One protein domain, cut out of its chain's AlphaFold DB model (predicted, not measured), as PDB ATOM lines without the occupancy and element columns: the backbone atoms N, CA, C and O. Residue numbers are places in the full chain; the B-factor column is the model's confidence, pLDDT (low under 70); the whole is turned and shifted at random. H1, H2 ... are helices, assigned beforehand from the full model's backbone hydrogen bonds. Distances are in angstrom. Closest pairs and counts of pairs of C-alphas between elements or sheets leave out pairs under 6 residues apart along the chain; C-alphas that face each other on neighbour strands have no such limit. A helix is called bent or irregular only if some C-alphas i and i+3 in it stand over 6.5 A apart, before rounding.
ATOM      1  N   ILE A 749     163.341 165.698 119.931       83.88
ATOM      2  CA  ILE A 749     163.205 165.218 121.317       83.88
ATOM      3  C   ILE A 749     162.632 163.792 121.400       83.88
ATOM      4  O   ILE A 749     163.058 162.994 122.234       83.88
ATOM      5  N   GLN A 750     161.741 163.426 120.475       83.94
ATOM      6  CA  GLN A 750     161.164 162.084 120.382       83.94
ATOM      7  C   GLN A 750     162.219 161.006 120.049       83.94
ATOM      8  O   GLN A 750     162.175 159.914 120.613       83.94
ATOM      9  N   SER A 751     163.187 161.293 119.170       84.38
ATOM     10  CA  SER A 751     164.275 160.355 118.838       84.38
ATOM     11  C   SER A 751     165.301 160.257 119.967       84.38
ATOM     12  O   SER A 751     165.736 159.154 120.302       84.38
ATOM     13  N   VAL A 752     165.628 161.384 120.612       85.00
ATOM     14  CA  VAL A 752     166.478 161.413 121.816       85.00
ATOM     15  C   VAL A 752     165.852 160.569 122.932       85.00
ATOM     16  O   VAL A 752     166.521 159.709 123.506       85.00
ATOM     17  N   TRP A 753     164.551 160.734 123.195       87.00
ATOM     18  CA  TRP A 753     163.855 159.952 124.215       87.00
ATOM     19  C   TRP A 753     163.736 158.468 123.853       87.00
ATOM     20  O   TRP A 753     163.975 157.616 124.707       87.00
ATOM     21  N   LYS A 754     163.458 158.113 122.592       84.44
ATOM     22  CA  LYS A 754     163.445 156.705 122.147       84.44
ATOM     23  C   LYS A 754     164.772 155.990 122.430       84.44
ATOM     24  O   LYS A 754     164.749 154.844 122.865       84.44
ATOM     25  N   LEU A 755     165.909 156.667 122.251       82.31
ATOM     26  CA  LEU A 755     167.234 156.108 122.540       82.31
ATOM     27  C   LEU A 755     167.553 156.050 124.046       82.31
ATOM     28  O   LEU A 755     168.105 155.057 124.517       82.31
ATOM     29  N   LEU A 756     167.214 157.094 124.808       81.06
ATOM     30  CA  LEU A 756     167.656 157.247 126.203       81.06
ATOM     31  C   LEU A 756     166.656 156.754 127.262       81.06
ATOM     32  O   LEU A 756     167.063 156.474 128.390       81.06
ATOM     33  N   SER A 757     165.371 156.614 126.926       80.38
ATOM     34  CA  SER A 757     164.281 156.246 127.852       80.38
ATOM     35  C   SER A 757     164.570 154.987 128.669       80.38
ATOM     36  O   SER A 757     164.366 154.986 129.880       80.38
ATOM     37  N   THR A 758     165.116 153.940 128.041       76.31
ATOM     38  CA  THR A 758     165.468 152.675 128.716       76.31
ATOM     39  C   THR A 758     166.443 152.856 129.887       76.31
ATOM     40  O   THR A 758     166.370 152.111 130.868       76.31
ATOM     41  N   GLN A 759     167.317 153.867 129.809       73.38
ATOM     42  CA  GLN A 759     168.290 154.216 130.845       73.38
ATOM     43  C   GLN A 759     167.722 155.266 131.815       73.38
ATOM     44  O   GLN A 759     167.797 155.088 133.029       73.38
ATOM     45  N   LEU A 760     167.127 156.338 131.282       74.50
ATOM     46  CA  LEU A 760     166.706 157.517 132.047       74.50
ATOM     47  C   LEU A 760     165.398 157.323 132.830       74.50
ATOM     48  O   LEU A 760     165.297 157.800 133.956       74.50
ATOM     49  N   ALA A 761     164.412 156.593 132.297       72.88
ATOM     50  CA  ALA A 761     163.129 156.377 132.984       72.88
ATOM     51  C   ALA A 761     163.257 155.511 134.259       72.88
ATOM     52  O   ALA A 761     162.369 155.510 135.112       72.88
ATOM     53  N   ASN A 762     164.376 154.790 134.395       72.31
ATOM     54  CA  ASN A 762     164.718 153.964 135.553       72.31
ATOM     55  C   ASN A 762     165.755 154.615 136.489       72.31
ATOM     56  O   ASN A 762     166.172 153.974 137.462       72.31
ATOM     57  N   ASP A 763     166.185 155.856 136.223       78.62
ATOM     58  CA  ASP A 763     167.129 156.555 137.095       78.62
ATOM     59  C   ASP A 763     166.509 156.804 138.486       78.62
ATOM     60  O   ASP A 763     165.300 156.977 138.661       78.62
ATOM     61  N   LYS A 764     167.359 156.759 139.511       75.94
ATOM     62  CA  LYS A 764     166.993 156.875 140.929       75.94
ATOM     63  C   LYS A 764     167.482 158.183 141.556       75.94
ATOM     64  O   LYS A 764     167.245 158.372 142.751       75.94
ATOM     65  N   ARG A 765     168.175 159.032 140.785       85.38
ATOM     66  CA  ARG A 765     168.826 160.277 141.215       85.38
ATOM     67  C   ARG A 765     167.891 161.480 140.990       85.38
ATOM     68  O   ARG A 765     167.609 161.792 139.832       85.38
ATOM     69  N   PRO A 766     167.442 162.201 142.038       85.38
ATOM     70  CA  PRO A 766     166.415 163.240 141.900       85.38
ATOM     71  C   PRO A 766     166.829 164.379 140.956       85.38
ATOM     72  O   PRO A 766     166.043 164.786 140.104       85.38
ATOM     73  N   ALA A 767     168.090 164.823 141.019       85.75
ATOM     74  CA  ALA A 767     168.614 165.878 140.148       85.75
ATOM     75  C   ALA A 767     168.579 165.522 138.645       85.75
ATOM     76  O   ALA A 767     168.415 166.418 137.818       85.75
ATOM     77  N   VAL A 768     168.690 164.235 138.284       88.12
ATOM     78  CA  VAL A 768     168.561 163.782 136.887       88.12
ATOM     79  C   VAL A 768     167.099 163.861 136.456       88.12
ATOM     80  O   VAL A 768     166.800 164.433 135.410       88.12
ATOM     81  N   THR A 769     166.178 163.378 137.294       86.94
ATOM     82  CA  THR A 769     164.731 163.453 137.045       86.94
ATOM     83  C   THR A 769     164.248 164.895 136.883       86.94
ATOM     84  O   THR A 769     163.473 165.170 135.976       86.94
ATOM     85  N   ILE A 770     164.769 165.836 137.679       87.75
ATOM     86  CA  ILE A 770     164.495 167.277 137.536       87.75
ATOM     87  C   ILE A 770     164.882 167.785 136.134       87.75
ATOM     88  O   ILE A 770     164.103 168.508 135.514       87.75
ATOM     89  N   LYS A 771     166.033 167.366 135.585       89.69
ATOM     90  CA  LYS A 771     166.449 167.754 134.222       89.69
ATOM     91  C   LYS A 771     165.688 167.034 133.107       89.69
ATOM     92  O   LYS A 771     165.534 167.604 132.032       89.69
ATOM     93  N   ILE A 772     165.147 165.843 133.366       89.44
ATOM     94  CA  ILE A 772     164.195 165.182 132.455       89.44
ATOM     95  C   ILE A 772     162.872 165.964 132.411       89.44
ATOM     96  O   ILE A 772     162.368 166.225 131.322       89.44
ATOM     97  N   CYS A 773     162.350 166.410 133.562       89.38
ATOM     98  CA  CYS A 773     161.170 167.280 133.618       89.38
ATOM     99  C   CYS A 773     161.397 168.592 132.843       89.38
ATOM    100  O   CYS A 773     160.604 168.915 131.962       89.38
ATOM    101  N   GLU A 774     162.512 169.296 133.094       89.81
ATOM    102  CA  GLU A 774     162.868 170.525 132.361       89.81
ATOM    103  C   GLU A 774     162.891 170.295 130.837       89.81
ATOM    104  O   GLU A 774     162.276 171.049 130.086       89.81
ATOM    105  N   MET A 775     163.516 169.209 130.371       89.31
ATOM    106  CA  MET A 775     163.544 168.840 128.949       89.31
ATOM    107  C   MET A 775     162.137 168.568 128.380       89.31
ATOM    108  O   MET A 775     161.851 168.948 127.248       89.31
ATOM    109  N   PHE A 776     161.238 167.955 129.156       89.88
ATOM    110  CA  PHE A 776     159.850 167.724 128.742       89.88
ATOM    111  C   PHE A 776     159.006 169.002 128.649       89.88
ATOM    112  O   PHE A 776     158.039 169.018 127.889       89.88
ATOM    113  N   SER A 777     159.375 170.096 129.325       88.25
ATOM    114  CA  SER A 777     158.654 171.375 129.197       88.25
ATOM    115  C   SER A 777     158.788 172.036 127.809       88.25
ATOM    116  O   SER A 777     158.017 172.935 127.476       88.25
ATOM    117  N   LEU A 778     159.714 171.549 126.969       85.19
ATOM    118  CA  LEU A 778     159.876 171.950 125.564       85.19
ATOM    119  C   LEU A 778     158.878 171.263 124.610       85.19
ATOM    120  O   LEU A 778     158.671 171.738 123.495       85.19
ATOM    121  N   VAL A 779     158.249 170.150 125.012       86.31
ATOM    122  CA  VAL A 779     157.396 169.332 124.123       86.31
ATOM    123  C   VAL A 779     156.179 170.098 123.559       86.31
ATOM    124  O   VAL A 779     155.920 169.947 122.365       86.31
ATOM    125  N   PRO A 780     155.481 170.977 124.312       81.19
ATOM    126  CA  PRO A 780     154.426 171.845 123.763       81.19
ATOM    127  C   PRO A 780     154.911 172.886 122.747       81.19
ATOM    128  O   PRO A 780     154.141 173.325 121.895       81.19
ATOM    129  N   GLN A 781     156.182 173.284 122.827       79.69
ATOM    130  CA  GLN A 781     156.766 174.310 121.962       79.69
ATOM    131  C   GLN A 781     157.184 173.706 120.614       79.69
ATOM    132  O   GLN A 781     156.880 174.263 119.562       79.69
ATOM    133  N   LEU A 782     157.793 172.518 120.651       72.12
ATOM    134  CA  LEU A 782     158.313 171.761 119.505       72.12
ATOM    135  C   LEU A 782     157.230 170.905 118.812       72.12
ATOM    136  O   LEU A 782     157.475 169.751 118.452       72.12
ATOM    137  N   SER A 783     156.003 171.422 118.692       65.06
ATOM    138  CA  SER A 783     154.846 170.635 118.243       65.06
ATOM    139  C   SER A 783     154.872 170.326 116.738       65.06
ATOM    140  O   SER A 783     154.963 171.217 115.895       65.06
ATOM    141  N   VAL A 784     154.760 169.036 116.397       70.88
ATOM    142  CA  VAL A 784     154.749 168.530 115.014       70.88
ATOM    143  C   VAL A 784     153.477 167.719 114.769       70.88
ATOM    144  O   VAL A 784     153.173 166.802 115.531       70.88
ATOM    145  N   GLU A 785     152.763 168.023 113.682       62.91
ATOM    146  CA  GLU A 785     151.546 167.324 113.235       62.91
ATOM    147  C   GLU A 785     151.879 165.879 112.794       62.91
ATOM    148  O   GLU A 785     152.157 165.602 111.626       62.91
ATOM    149  N   SER A 786     151.925 164.942 113.749       75.69
ATOM    150  CA  SER A 786     152.227 163.527 113.511       75.69
ATOM    151  C   SER A 786     151.657 162.628 114.610       75.69
ATOM    152  O   SER A 786     151.972 162.807 115.783       75.69
ATOM    153  N   GLU A 787     150.936 161.572 114.222       75.56
ATOM    154  CA  GLU A 787     150.355 160.555 115.121       75.56
ATOM    155  C   GLU A 787     151.385 159.948 116.103       75.56
ATOM    156  O   GLU A 787     151.082 159.604 117.248       75.56
ATOM    157  N   ALA A 788     152.648 159.823 115.677       77.19
ATOM    158  CA  ALA A 788     153.725 159.330 116.532       77.19
ATOM    159  C   ALA A 788     154.181 160.372 117.573       77.19
ATOM    160  O   ALA A 788     154.662 159.998 118.646       77.19
ATOM    161  N   PHE A 789     154.073 161.665 117.258       80.31
ATOM    162  CA  PHE A 789     154.360 162.760 118.183       80.31
ATOM    163  C   PHE A 789     153.210 162.950 119.179       80.31
ATOM    164  O   PHE A 789     153.476 163.080 120.365       80.31
ATOM    165  N   GLU A 790     151.954 162.851 118.738       80.62
ATOM    166  CA  GLU A 790     150.760 162.915 119.601       80.62
ATOM    167  C   GLU A 790     150.764 161.826 120.687       80.62
ATOM    168  O   GLU A 790     150.536 162.112 121.862       80.62
ATOM    169  N   LYS A 791     151.122 160.583 120.335       83.19
ATOM    170  CA  LYS A 791     151.283 159.497 121.322       83.19
ATOM    171  C   LYS A 791     152.383 159.810 122.341       83.19
ATOM    172  O   LYS A 791     152.157 159.703 123.541       83.19
ATOM    173  N   PHE A 792     153.533 160.297 121.869       85.69
ATOM    174  CA  PHE A 792     154.629 160.745 122.735       85.69
ATOM    175  C   PHE A 792     154.239 161.947 123.622       85.69
ATOM    176  O   PHE A 792     154.701 162.043 124.756       85.69
ATOM    177  N   TYR A 793     153.366 162.837 123.146       85.81
ATOM    178  CA  TYR A 793     152.823 163.957 123.915       85.81
ATOM    179  C   TYR A 793     151.999 163.455 125.110       85.81
ATOM    180  O   TYR A 793     152.259 163.841 126.252       85.81
ATOM    181  N   GLY A 794     151.074 162.518 124.866       84.19
ATOM    182  CA  GLY A 794     150.295 161.848 125.912       84.19
ATOM    183  C   GLY A 794     151.162 161.053 126.897       84.19
ATOM    184  O   GLY A 794     150.949 161.140 128.110       84.19
ATOM    185  N   ASP A 795     152.189 160.349 126.404       85.62
ATOM    186  CA  ASP A 795     153.180 159.657 127.242       85.62
ATOM    187  C   ASP A 795     153.915 160.640 128.173       85.62
ATOM    188  O   ASP A 795     154.101 160.358 129.358       85.62
ATOM    189  N   VAL A 796     154.326 161.809 127.664       87.06
ATOM    190  CA  VAL A 796     155.044 162.838 128.437       87.06
ATOM    191  C   VAL A 796     154.162 163.468 129.511       87.06
ATOM    192  O   VAL A 796     154.593 163.553 130.664       87.06
ATOM    193  N   VAL A 797     152.922 163.845 129.182       88.06
ATOM    194  CA  VAL A 797     151.956 164.351 130.173       88.06
ATOM    195  C   VAL A 797     151.715 163.296 131.258       88.06
ATOM    196  O   VAL A 797     151.821 163.598 132.450       88.06
ATOM    197  N   SER A 798     151.495 162.038 130.862       87.00
ATOM    198  CA  SER A 798     151.325 160.911 131.786       87.00
ATOM    199  C   SER A 798     152.539 160.729 132.705       87.00
ATOM    200  O   SER A 798     152.380 160.590 133.918       87.00
ATOM    201  N   MET A 799     153.761 160.781 132.165       85.75
ATOM    202  CA  MET A 799     154.996 160.670 132.949       85.75
ATOM    203  C   MET A 799     155.163 161.824 133.946       85.75
ATOM    204  O   MET A 799     155.486 161.566 135.106       85.75
ATOM    205  N   LEU A 800     154.906 163.074 133.547       87.31
ATOM    206  CA  LEU A 800     154.990 164.233 134.445       87.31
ATOM    207  C   LEU A 800     154.000 164.118 135.616       87.31
ATOM    208  O   LEU A 800     154.387 164.316 136.770       87.31
ATOM    209  N   TRP A 801     152.753 163.719 135.355       87.06
ATOM    210  CA  TRP A 801     151.762 163.488 136.409       87.06
ATOM    211  C   TRP A 801     152.084 162.270 137.292       87.06
ATOM    212  O   TRP A 801     151.879 162.317 138.504       87.06
ATOM    213  N   ILE A 802     152.673 161.203 136.745       84.75
ATOM    214  CA  ILE A 802     153.196 160.093 137.559       84.75
ATOM    215  C   ILE A 802     154.310 160.587 138.496       84.75
ATOM    216  O   ILE A 802     154.365 160.153 139.648       84.75
ATOM    217  N   LEU A 803     155.175 161.507 138.058       82.50
ATOM    218  CA  LEU A 803     156.250 162.061 138.889       82.50
ATOM    219  C   LEU A 803     155.724 162.945 140.032       82.50
ATOM    220  O   LEU A 803     156.190 162.779 141.164       82.50
ATOM    221  N   THR A 804     154.723 163.806 139.798       81.62
ATOM    222  CA  THR A 804     154.113 164.602 140.885       81.62
ATOM    223  C   THR A 804     153.471 163.704 141.945       81.62
ATOM    224  O   THR A 804     153.682 163.905 143.143       81.62
ATOM    225  N   GLN A 805     152.767 162.641 141.536       77.62
ATOM    226  CA  GLN A 805     152.158 161.681 142.463       77.62
ATOM    227  C   GLN A 805     153.196 160.825 143.212       77.62
ATOM    228  O   GLN A 805     153.075 160.619 144.423       77.62
ATOM    229  N   ARG A 806     154.227 160.336 142.509       72.31
ATOM    230  CA  ARG A 806     155.243 159.400 143.029       72.31
ATOM    231  C   ARG A 806     156.175 160.013 144.074       72.31
ATOM    232  O   ARG A 806     156.676 159.264 144.906       72.31
ATOM    233  N   PHE A 807     156.402 161.327 144.024       63.81
ATOM    234  CA  PHE A 807     157.317 162.038 144.930       63.81
ATOM    235  C   PHE A 807     156.638 163.137 145.770       63.81
ATOM    236  O   PHE A 807     157.245 163.650 146.709       63.81
ATOM    237  N   GLY A 808     155.385 163.503 145.466       56.59
ATOM    238  CA  GLY A 808     154.633 164.550 146.168       56.59
ATOM    239  C   GLY A 808     153.641 164.081 147.237       56.59
ATOM    240  O   GLY A 808     153.085 164.924 147.932       56.59
ATOM    241  N   SER A 809     153.382 162.776 147.383       59.78
ATOM    242  CA  SER A 809     152.342 162.274 148.296       59.78
ATOM    243  C   SER A 809     152.893 161.685 149.598       59.78
ATOM    244  O   SER A 809     153.825 160.887 149.580       59.78
ATOM    245  N   VAL A 810     152.221 161.970 150.719       54.31
ATOM    246  CA  VAL A 810     152.511 161.444 152.075       54.31
ATOM    247  C   VAL A 810     152.588 159.905 152.130       54.31
ATOM    248  O   VAL A 810     153.247 159.342 152.997       54.31
ATOM    249  N   THR A 811     151.934 159.201 151.199       52.47
ATOM    250  CA  THR A 811     151.954 157.728 151.105       52.47
ATOM    251  C   THR A 811     153.043 157.159 150.176       52.47
ATOM    252  O   THR A 811     153.020 155.966 149.874       52.47
ATOM    253  N   ALA A 812     153.981 157.976 149.688       57.78
ATOM    254  CA  ALA A 812     155.059 157.538 148.799       57.78
ATOM    255  C   ALA A 812     156.238 156.885 149.549       57.78
ATOM    256  O   ALA A 812     156.630 157.309 150.631       57.78
ATOM    257  N   LYS A 813     156.876 155.878 148.930       53.50
ATOM    258  CA  LYS A 813     158.094 155.219 149.459       53.50
ATOM    259  C   LYS A 813     159.384 156.052 149.316       53.50
ATOM    260  O   LYS A 813     160.444 155.589 149.732       53.50
ATOM    261  N   ARG A 814     159.311 157.232 148.694       57.72
ATOM    262  CA  ARG A 814     160.376 158.242 148.576       57.72
ATOM    263  C   ARG A 814     159.733 159.625 148.513       57.72
ATOM    264  O   ARG A 814     158.725 159.783 147.831       57.72
ATOM    265  N   THR A 815     160.324 160.603 149.187       61.12
ATOM    266  CA  THR A 815     159.779 161.963 149.345       61.12
ATOM    267  C   THR A 815     160.769 163.002 148.820       61.12
ATOM    268  O   THR A 815     161.249 163.855 149.564       61.12
ATOM    269  N   ASP A 816     161.101 162.903 147.533       73.94
ATOM    270  CA  ASP A 816     162.008 163.827 146.846       73.94
ATOM    271  C   ASP A 816     161.209 165.066 146.386       73.94
ATOM    272  O   ASP A 816     160.776 165.162 145.234       73.94
ATOM    273  N   THR A 817     160.930 165.993 147.312       80.50
ATOM    274  CA  THR A 817     159.941 167.075 147.112       80.50
ATOM    275  C   THR A 817     160.241 167.968 145.906       80.50
ATOM    276  O   THR A 817     159.312 168.329 145.177       80.50
ATOM    277  N   GLU A 818     161.524 168.241 145.653       82.38
ATOM    278  CA  GLU A 818     162.049 168.995 144.506       82.38
ATOM    279  C   GLU A 818     161.668 168.383 143.148       82.38
ATOM    280  O   GLU A 818     161.393 169.111 142.195       82.38
ATOM    281  N   VAL A 819     161.597 167.049 143.044       85.50
ATOM    282  CA  VAL A 819     161.240 166.350 141.794       85.50
ATOM    283  C   VAL A 819     159.777 166.605 141.438       85.50
ATOM    284  O   VAL A 819     159.450 166.849 140.276       85.50
ATOM    285  N   SER A 820     158.898 166.599 142.445       85.62
ATOM    286  CA  SER A 820     157.480 166.933 142.276       85.62
ATOM    287  C   SER A 820     157.294 168.410 141.900       85.62
ATOM    288  O   SER A 820     156.545 168.721 140.976       85.62
ATOM    289  N   ALA A 821     158.049 169.317 142.534       86.19
ATOM    290  CA  ALA A 821     158.051 170.737 142.184       86.19
ATOM    291  C   ALA A 821     158.513 170.974 140.729       86.19
ATOM    292  O   ALA A 821     157.836 171.657 139.962       86.19
ATOM    293  N   ALA A 822     159.609 170.340 140.298       88.19
ATOM    294  CA  ALA A 822     160.076 170.415 138.913       88.19
ATOM    295  C   ALA A 822     159.054 169.853 137.909       88.19
ATOM    296  O   ALA A 822     158.886 170.416 136.826       88.19
ATOM    297  N   ALA A 823     158.332 168.785 138.264       89.62
ATOM    298  CA  ALA A 823     157.269 168.233 137.428       89.62
ATOM    299  C   ALA A 823     156.069 169.195 137.295       89.62
ATOM    300  O   ALA A 823     155.633 169.439 136.172       89.62
ATOM    301  N   PHE A 824     155.594 169.828 138.379       88.75
ATOM    302  CA  PHE A 824     154.552 170.869 138.292       88.75
ATOM    303  C   PHE A 824     155.000 172.084 137.475       88.75
ATOM    304  O   PHE A 824     154.267 172.546 136.600       88.75
ATOM    305  N   LYS A 825     156.235 172.554 137.680       90.19
ATOM    306  CA  LYS A 825     156.806 173.637 136.874       90.19
ATOM    307  C   LYS A 825     156.872 173.277 135.388       90.19
ATOM    308  O   LYS A 825     156.621 174.135 134.549       90.19
ATOM    309  N   SER A 826     157.136 172.015 135.055       90.62
ATOM    310  CA  SER A 826     157.181 171.540 133.664       90.62
ATOM    311  C   SER A 826     155.786 171.391 133.050       90.62
ATOM    312  O   SER A 826     155.595 171.740 131.889       90.62
ATOM    313  N   LEU A 827     154.789 170.974 133.842       90.31
ATOM    314  CA  LEU A 827     153.374 170.965 133.451       90.31
ATOM    315  C   LEU A 827     152.829 172.376 133.158       90.31
ATOM    316  O   LEU A 827     151.873 172.496 132.400       90.31
ATOM    317  N   SER A 828     153.441 173.445 133.687       88.75
ATOM    318  CA  SER A 828     153.002 174.830 133.425       88.75
ATOM    319  C   SER A 828     153.113 175.267 131.952       88.75
ATOM    320  O   SER A 828     152.444 176.226 131.562       88.75
ATOM    321  N   ALA A 829     153.907 174.559 131.138       87.06
ATOM    322  CA  ALA A 829     154.063 174.797 129.699       87.06
ATOM    323  C   ALA A 829     152.960 174.154 128.828       87.06
ATOM    324  O   ALA A 829     152.860 174.469 127.643       87.06
ATOM    325  N   PHE A 830     152.153 173.256 129.400       88.38
ATOM    326  CA  PHE A 830     151.068 172.542 128.721       88.38
ATOM    327  C   PHE A 830     149.742 173.314 128.853       88.38
ATOM    328  O   PHE A 830     149.631 174.277 129.622       88.38
ATOM    329  N   LYS A 831     148.724 172.916 128.089       83.94
ATOM    330  CA  LYS A 831     147.394 173.534 128.119       83.94
ATOM    331  C   LYS A 831     146.452 172.826 129.087       83.94
ATOM    332  O   LYS A 831     146.570 171.628 129.318       83.94
ATOM    333  N   ALA A 832     145.411 173.534 129.524       78.94
ATOM    334  CA  ALA A 832     144.274 172.926 130.228       78.94
ATOM    335  C   ALA A 832     143.572 171.804 129.424       78.94
ATOM    336  O   ALA A 832     142.998 170.895 130.018       78.94
ATOM    337  N   GLU A 833     143.630 171.874 128.088       77.94
ATOM    338  CA  GLU A 833     143.073 170.897 127.136       77.94
ATOM    339  C   GLU A 833     143.829 169.553 127.142       77.94
ATOM    340  O   GLU A 833     143.264 168.532 126.767       77.94
ATOM    341  N   ASP A 834     145.085 169.532 127.603       79.75
ATOM    342  CA  ASP A 834     145.971 168.361 127.537       79.75
ATOM    343  C   ASP A 834     145.783 167.395 128.731       79.75
ATOM    344  O   ASP A 834     146.509 166.406 128.878       79.75
ATOM    345  N   PHE A 835     144.855 167.696 129.649       83.56
ATOM    346  CA  PHE A 835     144.750 167.030 130.949       83.56
ATOM    347  C   PHE A 835     143.445 166.246 131.127       83.56
ATOM    348  O   PHE A 835     142.386 166.820 131.368       83.56
ATOM    349  N   ASN A 836     143.552 164.916 131.157       79.06
ATOM    350  CA  ASN A 836     142.448 164.021 131.504       79.06
ATOM    351  C   ASN A 836     142.336 163.825 133.026       79.06
ATOM    352  O   ASN A 836     143.332 163.838 133.753       79.06
ATOM    353  N   ILE A 837     141.128 163.502 133.511       75.12
ATOM    354  CA  ILE A 837     140.875 163.102 134.914       75.12
ATOM    355  C   ILE A 837     141.765 161.919 135.335       75.12
ATOM    356  O   ILE A 837     142.125 161.790 136.508       75.12
ATOM    357  N   ASN A 838     142.188 161.087 134.378       74.69
ATOM    358  CA  ASN A 838     143.075 159.960 134.632       74.69
ATOM    359  C   ASN A 838     144.453 160.343 135.189       74.69
ATOM    360  O   ASN A 838     145.021 159.562 135.953       74.69
ATOM    361  N   HIS A 839     144.937 161.554 134.908       79.56
ATOM    362  CA  HIS A 839     146.223 162.062 135.389       79.56
ATOM    363  C   HIS A 839     146.223 162.464 136.879       79.56
ATOM    364  O   HIS A 839     147.285 162.631 137.483       79.56
ATOM    365  N   PHE A 840     145.046 162.611 137.495       78.94
ATOM    366  CA  PHE A 840     144.891 163.120 138.859       78.94
ATOM    367  C   PHE A 840     144.819 161.982 139.897       78.94
ATOM    368  O   PHE A 840     144.320 160.892 139.584       78.94
ATOM    369  N   PRO A 841     145.272 162.213 141.151       75.38
ATOM    370  CA  PRO A 841     145.238 161.194 142.198       75.38
ATOM    371  C   PRO A 841     143.812 160.682 142.450       75.38
ATOM    372  O   PRO A 841     142.904 161.511 142.587       75.38
ATOM    373  N   PRO A 842     143.596 159.361 142.614       69.56
ATOM    374  CA  PRO A 842     142.260 158.774 142.773       69.56
ATOM    375  C   PRO A 842     141.452 159.471 143.881       69.56
ATOM    376  O   PRO A 842     140.390 160.029 143.595       69.56
ATOM    377  N   LYS A 843     142.074 159.654 145.060       68.81
ATOM    378  CA  LYS A 843     141.583 160.389 146.251       68.81
ATOM    379  C   LYS A 843     140.985 161.785 145.991       68.81
ATOM    380  O   LYS A 843     140.230 162.282 146.819       68.81
ATOM    381  N   VAL A 844     141.372 162.462 144.907       70.44
ATOM    382  CA  VAL A 844     140.860 163.793 144.521       70.44
ATOM    383  C   VAL A 844     139.637 163.678 143.602       70.44
ATOM    384  O   VAL A 844     138.757 164.545 143.624       70.44
ATOM    385  N   THR A 845     139.596 162.605 142.812       71.94
ATOM    386  CA  THR A 845     138.694 162.384 141.675       71.94
ATOM    387  C   THR A 845     137.534 161.426 141.928       71.94
ATOM    388  O   THR A 845     136.647 161.405 141.082       71.94
ATOM    389  N   GLU A 846     137.527 160.652 143.026       67.06
ATOM    390  CA  GLU A 846     136.557 159.560 143.276       67.06
ATOM    391  C   GLU A 846     135.114 159.935 142.905       67.06
ATOM    392  O   GLU A 846     134.503 159.268 142.076       67.06
ATOM    393  N   ASP A 847     134.601 161.053 143.433       69.56
ATOM    394  CA  ASP A 847     133.232 161.525 143.180       69.56
ATOM    395  C   ASP A 847     132.911 161.648 141.678       69.56
ATOM    396  O   ASP A 847     131.844 161.235 141.228       69.56
ATOM    397  N   PHE A 848     133.848 162.194 140.895       68.44
ATOM    398  CA  PHE A 848     133.695 162.414 139.456       68.44
ATOM    399  C   PHE A 848     133.961 161.143 138.642       68.44
ATOM    400  O   PHE A 848     133.286 160.915 137.640       68.44
ATOM    401  N   ARG A 849     134.895 160.284 139.082       68.38
ATOM    402  CA  ARG A 849     135.131 158.961 138.479       68.38
ATOM    403  C   ARG A 849     133.901 158.069 138.632       68.38
ATOM    404  O   ARG A 849     133.430 157.529 137.639       68.38
ATOM    405  N   LEU A 850     133.319 157.994 139.830       70.50
ATOM    406  CA  LEU A 850     132.101 157.226 140.101       70.50
ATOM    407  C   LEU A 850     130.888 157.763 139.325       70.50
ATOM    408  O   LEU A 850     130.103 156.973 138.803       70.50
ATOM    409  N   GLN A 851     130.752 159.089 139.188       67.12
ATOM    410  CA  GLN A 851     129.725 159.705 138.337       67.12
ATOM    411  C   GLN A 851     129.917 159.353 136.855       67.12
ATOM    412  O   GLN A 851     128.962 158.933 136.202       67.12
ATOM    413  N   ALA A 852     131.140 159.470 136.330       63.47
ATOM    414  CA  ALA A 852     131.441 159.123 134.944       63.47
ATOM    415  C   ALA A 852     131.226 157.629 134.675       63.47
ATOM    416  O   ALA A 852     130.555 157.275 133.714       63.47
ATOM    417  N   GLU A 853     131.711 156.747 135.550       68.62
ATOM    418  CA  GLU A 853     131.488 155.305 135.450       68.62
ATOM    419  C   GLU A 853     130.006 154.924 135.507       68.62
ATOM    420  O   GLU A 853     129.594 154.009 134.798       68.62
ATOM    421  N   ALA A 854     129.197 155.597 136.331       65.75
ATOM    422  CA  ALA A 854     127.753 155.387 136.353       65.75
ATOM    423  C   ALA A 854     127.103 155.816 135.025       65.75
ATOM    424  O   ALA A 854     126.264 155.092 134.496       65.75
ATOM    425  N   MET A 855     127.528 156.944 134.442       60.59
ATOM    426  CA  MET A 855     127.046 157.387 133.128       60.59
ATOM    427  C   MET A 855     127.526 156.493 131.975       60.59
ATOM    428  O   MET A 855     126.755 156.260 131.050       60.59
ATOM    429  N   VAL A 856     128.746 155.947 132.037       63.94
ATOM    430  CA  VAL A 856     129.243 154.926 131.095       63.94
ATOM    431  C   VAL A 856     128.389 153.658 131.199       63.94
ATOM    432  O   VAL A 856     127.855 153.197 130.195       63.94
ATOM    433  N   LYS A 857     128.168 153.136 132.415       64.06
ATOM    434  CA  LYS A 857     127.345 151.934 132.662       64.06
ATOM    435  C   LYS A 857     125.889 152.091 132.192       64.06
ATOM    436  O   LYS A 857     125.267 151.089 131.869       64.06
ATOM    437  N   LEU A 858     125.372 153.321 132.109       61.28
ATOM    438  CA  LEU A 858     124.043 153.644 131.569       61.28
ATOM    439  C   LEU A 858     124.014 153.918 130.050       61.28
ATOM    440  O   LEU A 858     122.926 154.049 129.501       61.28
ATOM    441  N   LYS A 859     125.166 154.041 129.373       56.78
ATOM    442  CA  LYS A 859     125.262 154.395 127.937       56.78
ATOM    443  C   LYS A 859     125.958 153.354 127.056       56.78
ATOM    444  O   LYS A 859     125.846 153.435 125.835       56.78
ATOM    445  N   ILE A 860     126.623 152.362 127.654       56.19
ATOM    446  CA  ILE A 860     127.231 151.220 126.944       56.19
ATOM    447  C   ILE A 860     126.216 150.477 126.054       56.19
ATOM    448  O   ILE A 860     126.601 149.955 125.011       56.19
ATOM    449  N   GLU A 861     124.930 150.454 126.425       53.81
ATOM    450  CA  GLU A 861     123.870 149.821 125.622       53.81
ATOM    451  C   GLU A 861     123.543 150.584 124.321       53.81
ATOM    452  O   GLU A 861     123.001 149.986 123.394       53.81
ATOM    453  N   GLU A 862     123.893 151.874 124.218       54.53
ATOM    454  CA  GLU A 862     123.634 152.704 123.029       54.53
ATOM    455  C   GLU A 862     124.873 152.893 122.138       54.53
ATOM    456  O   GLU A 862     124.731 152.957 120.919       54.53
ATOM    457  N   ASN A 863     126.083 152.994 122.709       49.19
ATOM    458  CA  ASN A 863     127.344 153.067 121.955       49.19
ATOM    459  C   ASN A 863     128.513 152.439 122.750       49.19
ATOM    460  O   ASN A 863     128.790 152.890 123.865       49.19
ATOM    461  N   PRO A 864     129.259 151.467 122.183       55.12
ATOM    462  CA  PRO A 864     130.324 150.757 122.900       55.12
ATOM    463  C   PRO A 864     131.614 151.574 123.094       55.12
ATOM    464  O   PRO A 864     132.385 151.275 124.002       55.12
ATOM    465  N   ASP A 865     131.841 152.613 122.283       53.84
ATOM    466  CA  ASP A 865     133.098 153.382 122.264       53.84
ATOM    467  C   ASP A 865     133.139 154.548 123.281       53.84
ATOM    468  O   ASP A 865     134.098 155.323 123.318       53.84
ATOM    469  N   ILE A 866     132.108 154.704 124.126       57.38
ATOM    470  CA  ILE A 866     132.020 155.793 125.116       57.38
ATOM    471  C   ILE A 866     132.960 155.522 126.301       57.38
ATOM    472  O   ILE A 866     132.606 154.867 127.284       57.38
ATOM    473  N   THR A 867     134.168 156.083 126.238       59.34
ATOM    474  CA  THR A 867     135.123 156.088 127.356       59.34
ATOM    475  C   THR A 867     134.783 157.168 128.392       59.34
ATOM    476  O   THR A 867     134.134 158.170 128.084       59.34
ATOM    477  N   VAL A 868     135.292 157.019 129.621       57.47
ATOM    478  CA  VAL A 868     135.201 158.041 130.691       57.47
ATOM    479  C   VAL A 868     135.719 159.413 130.234       57.47
ATOM    480  O   VAL A 868     135.189 160.445 130.638       57.47
ATOM    481  N   GLU A 869     136.725 159.424 129.361       55.38
ATOM    482  CA  GLU A 869     137.376 160.634 128.850       55.38
ATOM    483  C   GLU A 869     136.482 161.379 127.843       55.38
ATOM    484  O   GLU A 869     136.445 162.606 127.846       55.38
ATOM    485  N   SER A 870     135.657 160.655 127.073       56.09
ATOM    486  CA  SER A 870     134.662 161.253 126.166       56.09
ATOM    487  C   SER A 870     133.502 161.965 126.885       56.09
ATOM    488  O   SER A 870     132.870 162.850 126.309       56.09
ATOM    489  N   LEU A 871     133.220 161.606 128.145       57.41
ATOM    490  CA  LEU A 871     132.127 162.189 128.939       57.41
ATOM    491  C   LEU A 871     132.555 163.394 129.789       57.41
ATOM    492  O   LEU A 871     131.702 164.192 130.180       57.41
ATOM    493  N   LEU A 872     133.851 163.533 130.086       61.59
ATOM    494  CA  LEU A 872     134.415 164.636 130.870       61.59
ATOM    495  C   LEU A 872     135.671 165.204 130.176       61.59
ATOM    496  O   LEU A 872     136.779 165.030 130.685       61.59
ATOM    497  N   PRO A 873     135.507 165.915 129.040       60.69
ATOM    498  CA  PRO A 873     136.615 166.437 128.230       60.69
ATOM    499  C   PRO A 873     137.371 167.621 128.865       60.69
ATOM    500  O   PRO A 873     138.306 168.139 128.266       60.69
ATOM    501  N   VAL A 874     136.964 168.086 130.052       66.19
ATOM    502  CA  VAL A 874     137.653 169.135 130.821       66.19
ATOM    503  C   VAL A 874     137.647 168.743 132.298       66.19
ATOM    504  O   VAL A 874     136.593 168.438 132.861       66.19
ATOM    505  N   VAL A 875     138.813 168.772 132.951       77.69
ATOM    506  CA  VAL A 875     138.937 168.466 134.387       77.69
ATOM    507  C   VAL A 875     138.248 169.552 135.230       77.69
ATOM    508  O   VAL A 875     138.616 170.724 135.119       77.69
ATOM    509  N   PRO A 876     137.305 169.203 136.129       79.94
ATOM    510  CA  PRO A 876     136.635 170.184 136.980       79.94
ATOM    511  C   PRO A 876     137.612 170.974 137.865       79.94
ATOM    512  O   PRO A 876     138.421 170.388 138.585       79.94
ATOM    513  N   GLY A 877     137.473 172.307 137.905       75.00
ATOM    514  CA  GLY A 877     138.335 173.211 138.694       75.00
ATOM    515  C   GLY A 877     138.490 172.826 140.177       75.00
ATOM    516  O   GLY A 877     139.543 173.020 140.784       75.00
ATOM    517  N   VAL A 878     137.470 172.179 140.752       80.56
ATOM    518  CA  VAL A 878     137.478 171.652 142.128       80.56
ATOM    519  C   VAL A 878     138.598 170.624 142.361       80.56
ATOM    520  O   VAL A 878     139.127 170.551 143.470       80.56
ATOM    521  N   CYS A 879     139.009 169.856 141.346       79.50
ATOM    522  CA  CYS A 879     140.111 168.894 141.452       79.50
ATOM    523  C   CYS A 879     141.458 169.588 141.722       79.50
ATOM    524  O   CYS A 879     142.224 169.127 142.569       79.50
ATOM    525  N   TYR A 880     141.708 170.735 141.085       83.94
ATOM    526  CA  TYR A 880     142.906 171.549 141.318       83.94
ATOM    527  C   TYR A 880     142.922 172.144 142.739       83.94
ATOM    528  O   TYR A 880     143.928 172.085 143.440       83.94
ATOM    529  N   ILE A 881     141.773 172.608 143.240       82.56
ATOM    530  CA  ILE A 881     141.655 173.114 144.623       82.56
ATOM    531  C   ILE A 881     141.860 171.983 145.651       82.56
ATOM    532  O   ILE A 881     142.486 172.177 146.694       82.56
ATOM    533  N   ARG A 882     141.352 170.777 145.365       81.06
ATOM    534  CA  ARG A 882     141.540 169.587 146.212       81.06
ATOM    535  C   ARG A 882     143.000 169.119 146.258       81.06
ATOM    536  O   ARG A 882     143.430 168.675 147.320       81.06
ATOM    537  N   LEU A 883     143.758 169.250 145.163       80.88
ATOM    538  CA  LEU A 883     145.186 168.904 145.104       80.88
ATOM    539  C   LEU A 883     146.031 169.674 146.128       80.88
ATOM    540  O   LEU A 883     146.892 169.065 146.759       80.88
ATOM    541  N   ILE A 884     145.740 170.960 146.365       80.62
ATOM    542  CA  ILE A 884     146.469 171.807 147.333       80.62
ATOM    543  C   ILE A 884     146.524 171.150 148.723       80.62
ATOM    544  O   ILE A 884     147.551 171.185 149.394       80.62
ATOM    545  N   ARG A 885     145.447 170.462 149.129       77.62
ATOM    546  CA  ARG A 885     145.339 169.760 150.422       77.62
ATOM    547  C   ARG A 885     146.209 168.498 150.530       77.62
ATOM    548  O   ARG A 885     146.178 167.839 151.567       77.62
ATOM    549  N   THR A 886     146.926 168.123 149.470       73.88
ATOM    550  CA  THR A 886     147.806 166.941 149.441       73.88
ATOM    551  C   THR A 886     149.290 167.280 149.583       73.88
ATOM    552  O   THR A 886     150.078 166.374 149.854       73.88
ATOM    553  N   PHE A 887     149.665 168.557 149.452       75.50
ATOM    554  CA  PHE A 887     151.046 169.029 149.571       75.50
ATOM    555  C   PHE A 887     151.401 169.394 151.019       75.50
ATOM    556  O   PHE A 887     150.539 169.778 151.808       75.50
ATOM    557  N   GLN A 888     152.685 169.276 151.364       65.88
ATOM    558  CA  GLN A 888     153.216 169.602 152.700       65.88
ATOM    559  C   GLN A 888     154.501 170.447 152.666       65.88
ATOM    560  O   GLN A 888     155.017 170.811 153.718       65.88
ATOM    561  N   SER A 889     155.036 170.749 151.477       76.25
ATOM    562  CA  SER A 889     156.304 171.461 151.297       76.25
ATOM    563  C   SER A 889     156.089 172.771 150.542       76.25
ATOM    564  O   SER A 889     155.424 172.793 149.508       76.25
ATOM    565  N   GLU A 890     156.685 173.848 151.046       80.44
ATOM    566  CA  GLU A 890     156.614 175.205 150.488       80.44
ATOM    567  C   GLU A 890     157.063 175.251 149.017       80.44
ATOM    568  O   GLU A 890     156.315 175.708 148.159       80.44
ATOM    569  N   VAL A 891     158.189 174.606 148.688       81.25
ATOM    570  CA  VAL A 891     158.730 174.491 147.315       81.25
ATOM    571  C   VAL A 891     157.751 173.809 146.340       81.25
ATOM    572  O   VAL A 891     157.737 174.103 145.145       81.25
ATOM    573  N   GLN A 892     156.901 172.896 146.827       81.81
ATOM    574  CA  GLN A 892     155.853 172.280 146.002       81.81
ATOM    575  C   GLN A 892     154.672 173.226 145.788       81.81
ATOM    576  O   GLN A 892     154.098 173.230 144.702       81.81
ATOM    577  N   LEU A 893     154.325 174.033 146.795       84.12
ATOM    578  CA  LEU A 893     153.273 175.041 146.695       84.12
ATOM    579  C   LEU A 893     153.679 176.172 145.741       84.12
ATOM    580  O   LEU A 893     152.880 176.508 144.877       84.12
ATOM    581  N   GLU A 894     154.918 176.669 145.796       87.25
ATOM    582  CA  GLU A 894     155.449 177.661 144.839       87.25
ATOM    583  C   GLU A 894     155.388 177.165 143.382       87.25
ATOM    584  O   GLU A 894     154.968 177.884 142.472       87.25
ATOM    585  N   ALA A 895     155.799 175.917 143.137       85.88
ATOM    586  CA  ALA A 895     155.764 175.330 141.800       85.88
ATOM    587  C   ALA A 895     154.334 175.020 141.326       85.88
ATOM    588  O   ALA A 895     154.037 175.134 140.135       85.88
ATOM    589  N   TYR A 896     153.436 174.661 142.247       88.38
ATOM    590  CA  TYR A 896     152.014 174.500 141.953       88.38
ATOM    591  C   TYR A 896     151.320 175.847 141.705       88.38
ATOM    592  O   TYR A 896     150.435 175.929 140.857       88.38
ATOM    593  N   GLU A 897     151.754 176.920 142.367       88.88
ATOM    594  CA  GLU A 897     151.299 178.281 142.088       88.88
ATOM    595  C   GLU A 897     151.735 178.720 140.684       88.88
ATOM    596  O   GLU A 897     150.911 179.212 139.925       88.88
ATOM    597  N   GLN A 898     152.984 178.454 140.277       89.50
ATOM    598  CA  GLN A 898     153.450 178.697 138.898       89.50
ATOM    599  C   GLN A 898     152.596 177.947 137.857       89.50
ATOM    600  O   GLN A 898     152.258 178.514 136.818       89.50
ATOM    601  N   PHE A 899     152.195 176.707 138.154       90.88
ATOM    602  CA  PHE A 899     151.285 175.913 137.325       90.88
ATOM    603  C   PHE A 899     149.860 176.497 137.266       90.88
ATOM    604  O   PHE A 899     149.332 176.711 136.177       90.88
ATOM    605  N   LEU A 900     149.240 176.821 138.406       88.50
ATOM    606  CA  LEU A 900     147.911 177.448 138.418       88.50
ATOM    607  C   LEU A 900     147.923 178.826 137.749       88.50
ATOM    608  O   LEU A 900     147.018 179.143 136.981       88.50
ATOM    609  N   ASN A 901     148.963 179.625 137.985       89.44
ATOM    610  CA  ASN A 901     149.141 180.923 137.351       89.44
ATOM    611  C   ASN A 901     149.283 180.789 135.829       89.44
ATOM    612  O   ASN A 901     148.769 181.653 135.123       89.44
ATOM    613  N   SER A 902     149.923 179.744 135.285       88.38
ATOM    614  CA  SER A 902     149.982 179.576 133.826       88.38
ATOM    615  C   SER A 902     148.609 179.234 133.238       88.38
ATOM    616  O   SER A 902     148.206 179.868 132.262       88.38
ATOM    617  N   LEU A 903     147.836 178.347 133.877       85.75
ATOM    618  CA  LEU A 903     146.472 178.006 133.455       85.75
ATOM    619  C   LEU A 903     145.509 179.199 133.553       85.75
ATOM    620  O   LEU A 903     144.793 179.488 132.596       85.75
ATOM    621  N   ILE A 904     145.545 179.954 134.654       86.81
ATOM    622  CA  ILE A 904     144.744 181.178 134.819       86.81
ATOM    623  C   ILE A 904     145.166 182.237 133.789       86.81
ATOM    624  O   ILE A 904     144.315 182.923 133.229       86.81
ATOM    625  N   ASN A 905     146.459 182.361 133.466       84.88
ATOM    626  CA  ASN A 905     146.909 183.263 132.401       84.88
ATOM    627  C   ASN A 905     146.443 182.814 131.005       84.88
ATOM    628  O   ASN A 905     146.109 183.676 130.193       84.88
ATOM    629  N   GLN A 906     146.384 181.508 130.714       81.75
ATOM    630  CA  GLN A 906     145.787 180.986 129.476       81.75
ATOM    631  C   GLN A 906     144.283 181.308 129.419       81.75
ATOM    632  O   GLN A 906     143.804 181.853 128.424       81.75
ATOM    633  N   GLU A 907     143.545 181.070 130.507       81.81
ATOM    634  CA  GLU A 907     142.119 181.402 130.614       81.81
ATOM    635  C   GLU A 907     141.876 182.913 130.430       81.81
ATOM    636  O   GLU A 907     141.060 183.312 129.605       81.81
ATOM    637  N   VAL A 908     142.652 183.777 131.097       79.56
ATOM    638  CA  VAL A 908     142.561 185.250 131.005       79.56
ATOM    639  C   VAL A 908     143.028 185.809 129.647       79.56
ATOM    640  O   VAL A 908     142.622 186.906 129.240       79.56
ATOM    641  N   GLN A 909     143.849 185.072 128.897       73.75
ATOM    642  CA  GLN A 909     144.124 185.371 127.486       73.75
ATOM    643  C   GLN A 909     142.937 185.003 126.586       73.75
ATOM    644  O   GLN A 909     142.610 185.780 125.687       73.75
ATOM    645  N   ASN A 910     142.268 183.883 126.873       69.12
ATOM    646  CA  ASN A 910     141.109 183.385 126.132       69.12
ATOM    647  C   ASN A 910     139.780 184.071 126.509       69.12
ATOM    648  O   ASN A 910     138.823 184.006 125.734       69.12
ATOM    649  N   LEU A 911     139.705 184.770 127.651       67.00
ATOM    650  CA  LEU A 911     138.532 185.552 128.051       67.00
ATOM    651  C   LEU A 911     138.128 186.551 126.945       67.00
ATOM    652  O   LEU A 911     138.980 187.295 126.442       67.00
ATOM    653  N   PRO A 912     136.829 186.654 126.597       51.31
ATOM    654  CA  PRO A 912     136.349 187.557 125.556       51.31
ATOM    655  C   PRO A 912     136.472 189.024 125.999       51.31
ATOM    656  O   PRO A 912     135.553 189.613 126.570       51.31
TER     657      PRO A 912
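AT A GLANCE: This is residues 749 to 912 of the 1084 residues of the protein "Hypothetical protein" of Sepia pharaonis (UniProt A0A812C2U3). H2, H3 and H4 make a small up-and-down bundle in which each helix runs against the one before it in the chain; the long helix H8 packs along H4, and H1 lies at the outer side of H2 and H3. A smaller, looser group of H5, H6 and H7 makes the other part of the domain, reached through the unnamed stretch 828 to 841, and residues 858 to 863 stick out beyond it. The printed part has 164 residues with eight named helices, H1 to H8 in chain order, and no named strand; its class is all helix. The whole is compact, with a radius of gyration of the C-alphas of 16.8 A, and spans 49 by 40 by 38 A.

IN THESE COORDINATES: The longest helix is H3, residues 787 to 808, 31.6 A from C-alpha 787 at (150.355, 160.555, 115.121) to C-alpha 808 at (154.633, 164.550, 146.168). H4 holds residues 817 to 827 and H2 residues 766 to 776. H1, residues 749 to 760, begins at C-alpha (163.205, 165.218, 121.317) and is irregular, with C-alphas 755 and 758 7.3 A apart. H8, residues 890 to 910, is 30.0 A long and ends at C-alpha (141.109, 183.385, 126.132). H5, residues 842 to 857, is 19.3 A long and irregular, with C-alphas 844 and 847 8.1 A apart; it has a kink of 42 degrees near residue 849. H6 holds residues 868 to 871 and H7 residues 877 to 884.

HOW THE PARTS SIT: H4 is the hub, touching three helices. H3 and H4 form a helical hairpin at a shallow tilt of 31 degrees; their closest C-alphas, of Thr 804 and Ser 820, are 4.3 A apart. H2 touches H4 at 2 degrees, the same way, closest at the C-alphas of Ile 770 and Val 819, 5.4 A. H8 touches H4 with residues 891 to 899 alone, closest at the C-alphas of Ala 821 and Gln 892, 4.7 A. H1 and H3 are close but not clearly touching, and H1 and H2 are near each other. H5 touches H7 with residues 844 to 845 alone and H6 with residues 849 to 856 alone; the closest C-alphas are those of Val 844 and Cys 879, 6.0 A, and of Ala 852 and Val 868, 5.8 A. H3 and H5 are apart. Every O i to N i+4 pair is within hydrogen-bond range in H2, H3, H4 and H8, against 6 of 8 in H1, 10 of 12 in H5 and 3 of 4 in H7; H6 is too short for such a pair.

THE WHOLE: The C-alphas farthest apart, of Ala 767 and Glu 862, are 49.9 A apart. The printed part has no cut, and H4 to H5 is the long link. Mean pLDDT of the printed part is 76.5; 45 residues are under 70, among them 807 to 815 and 851 to 874.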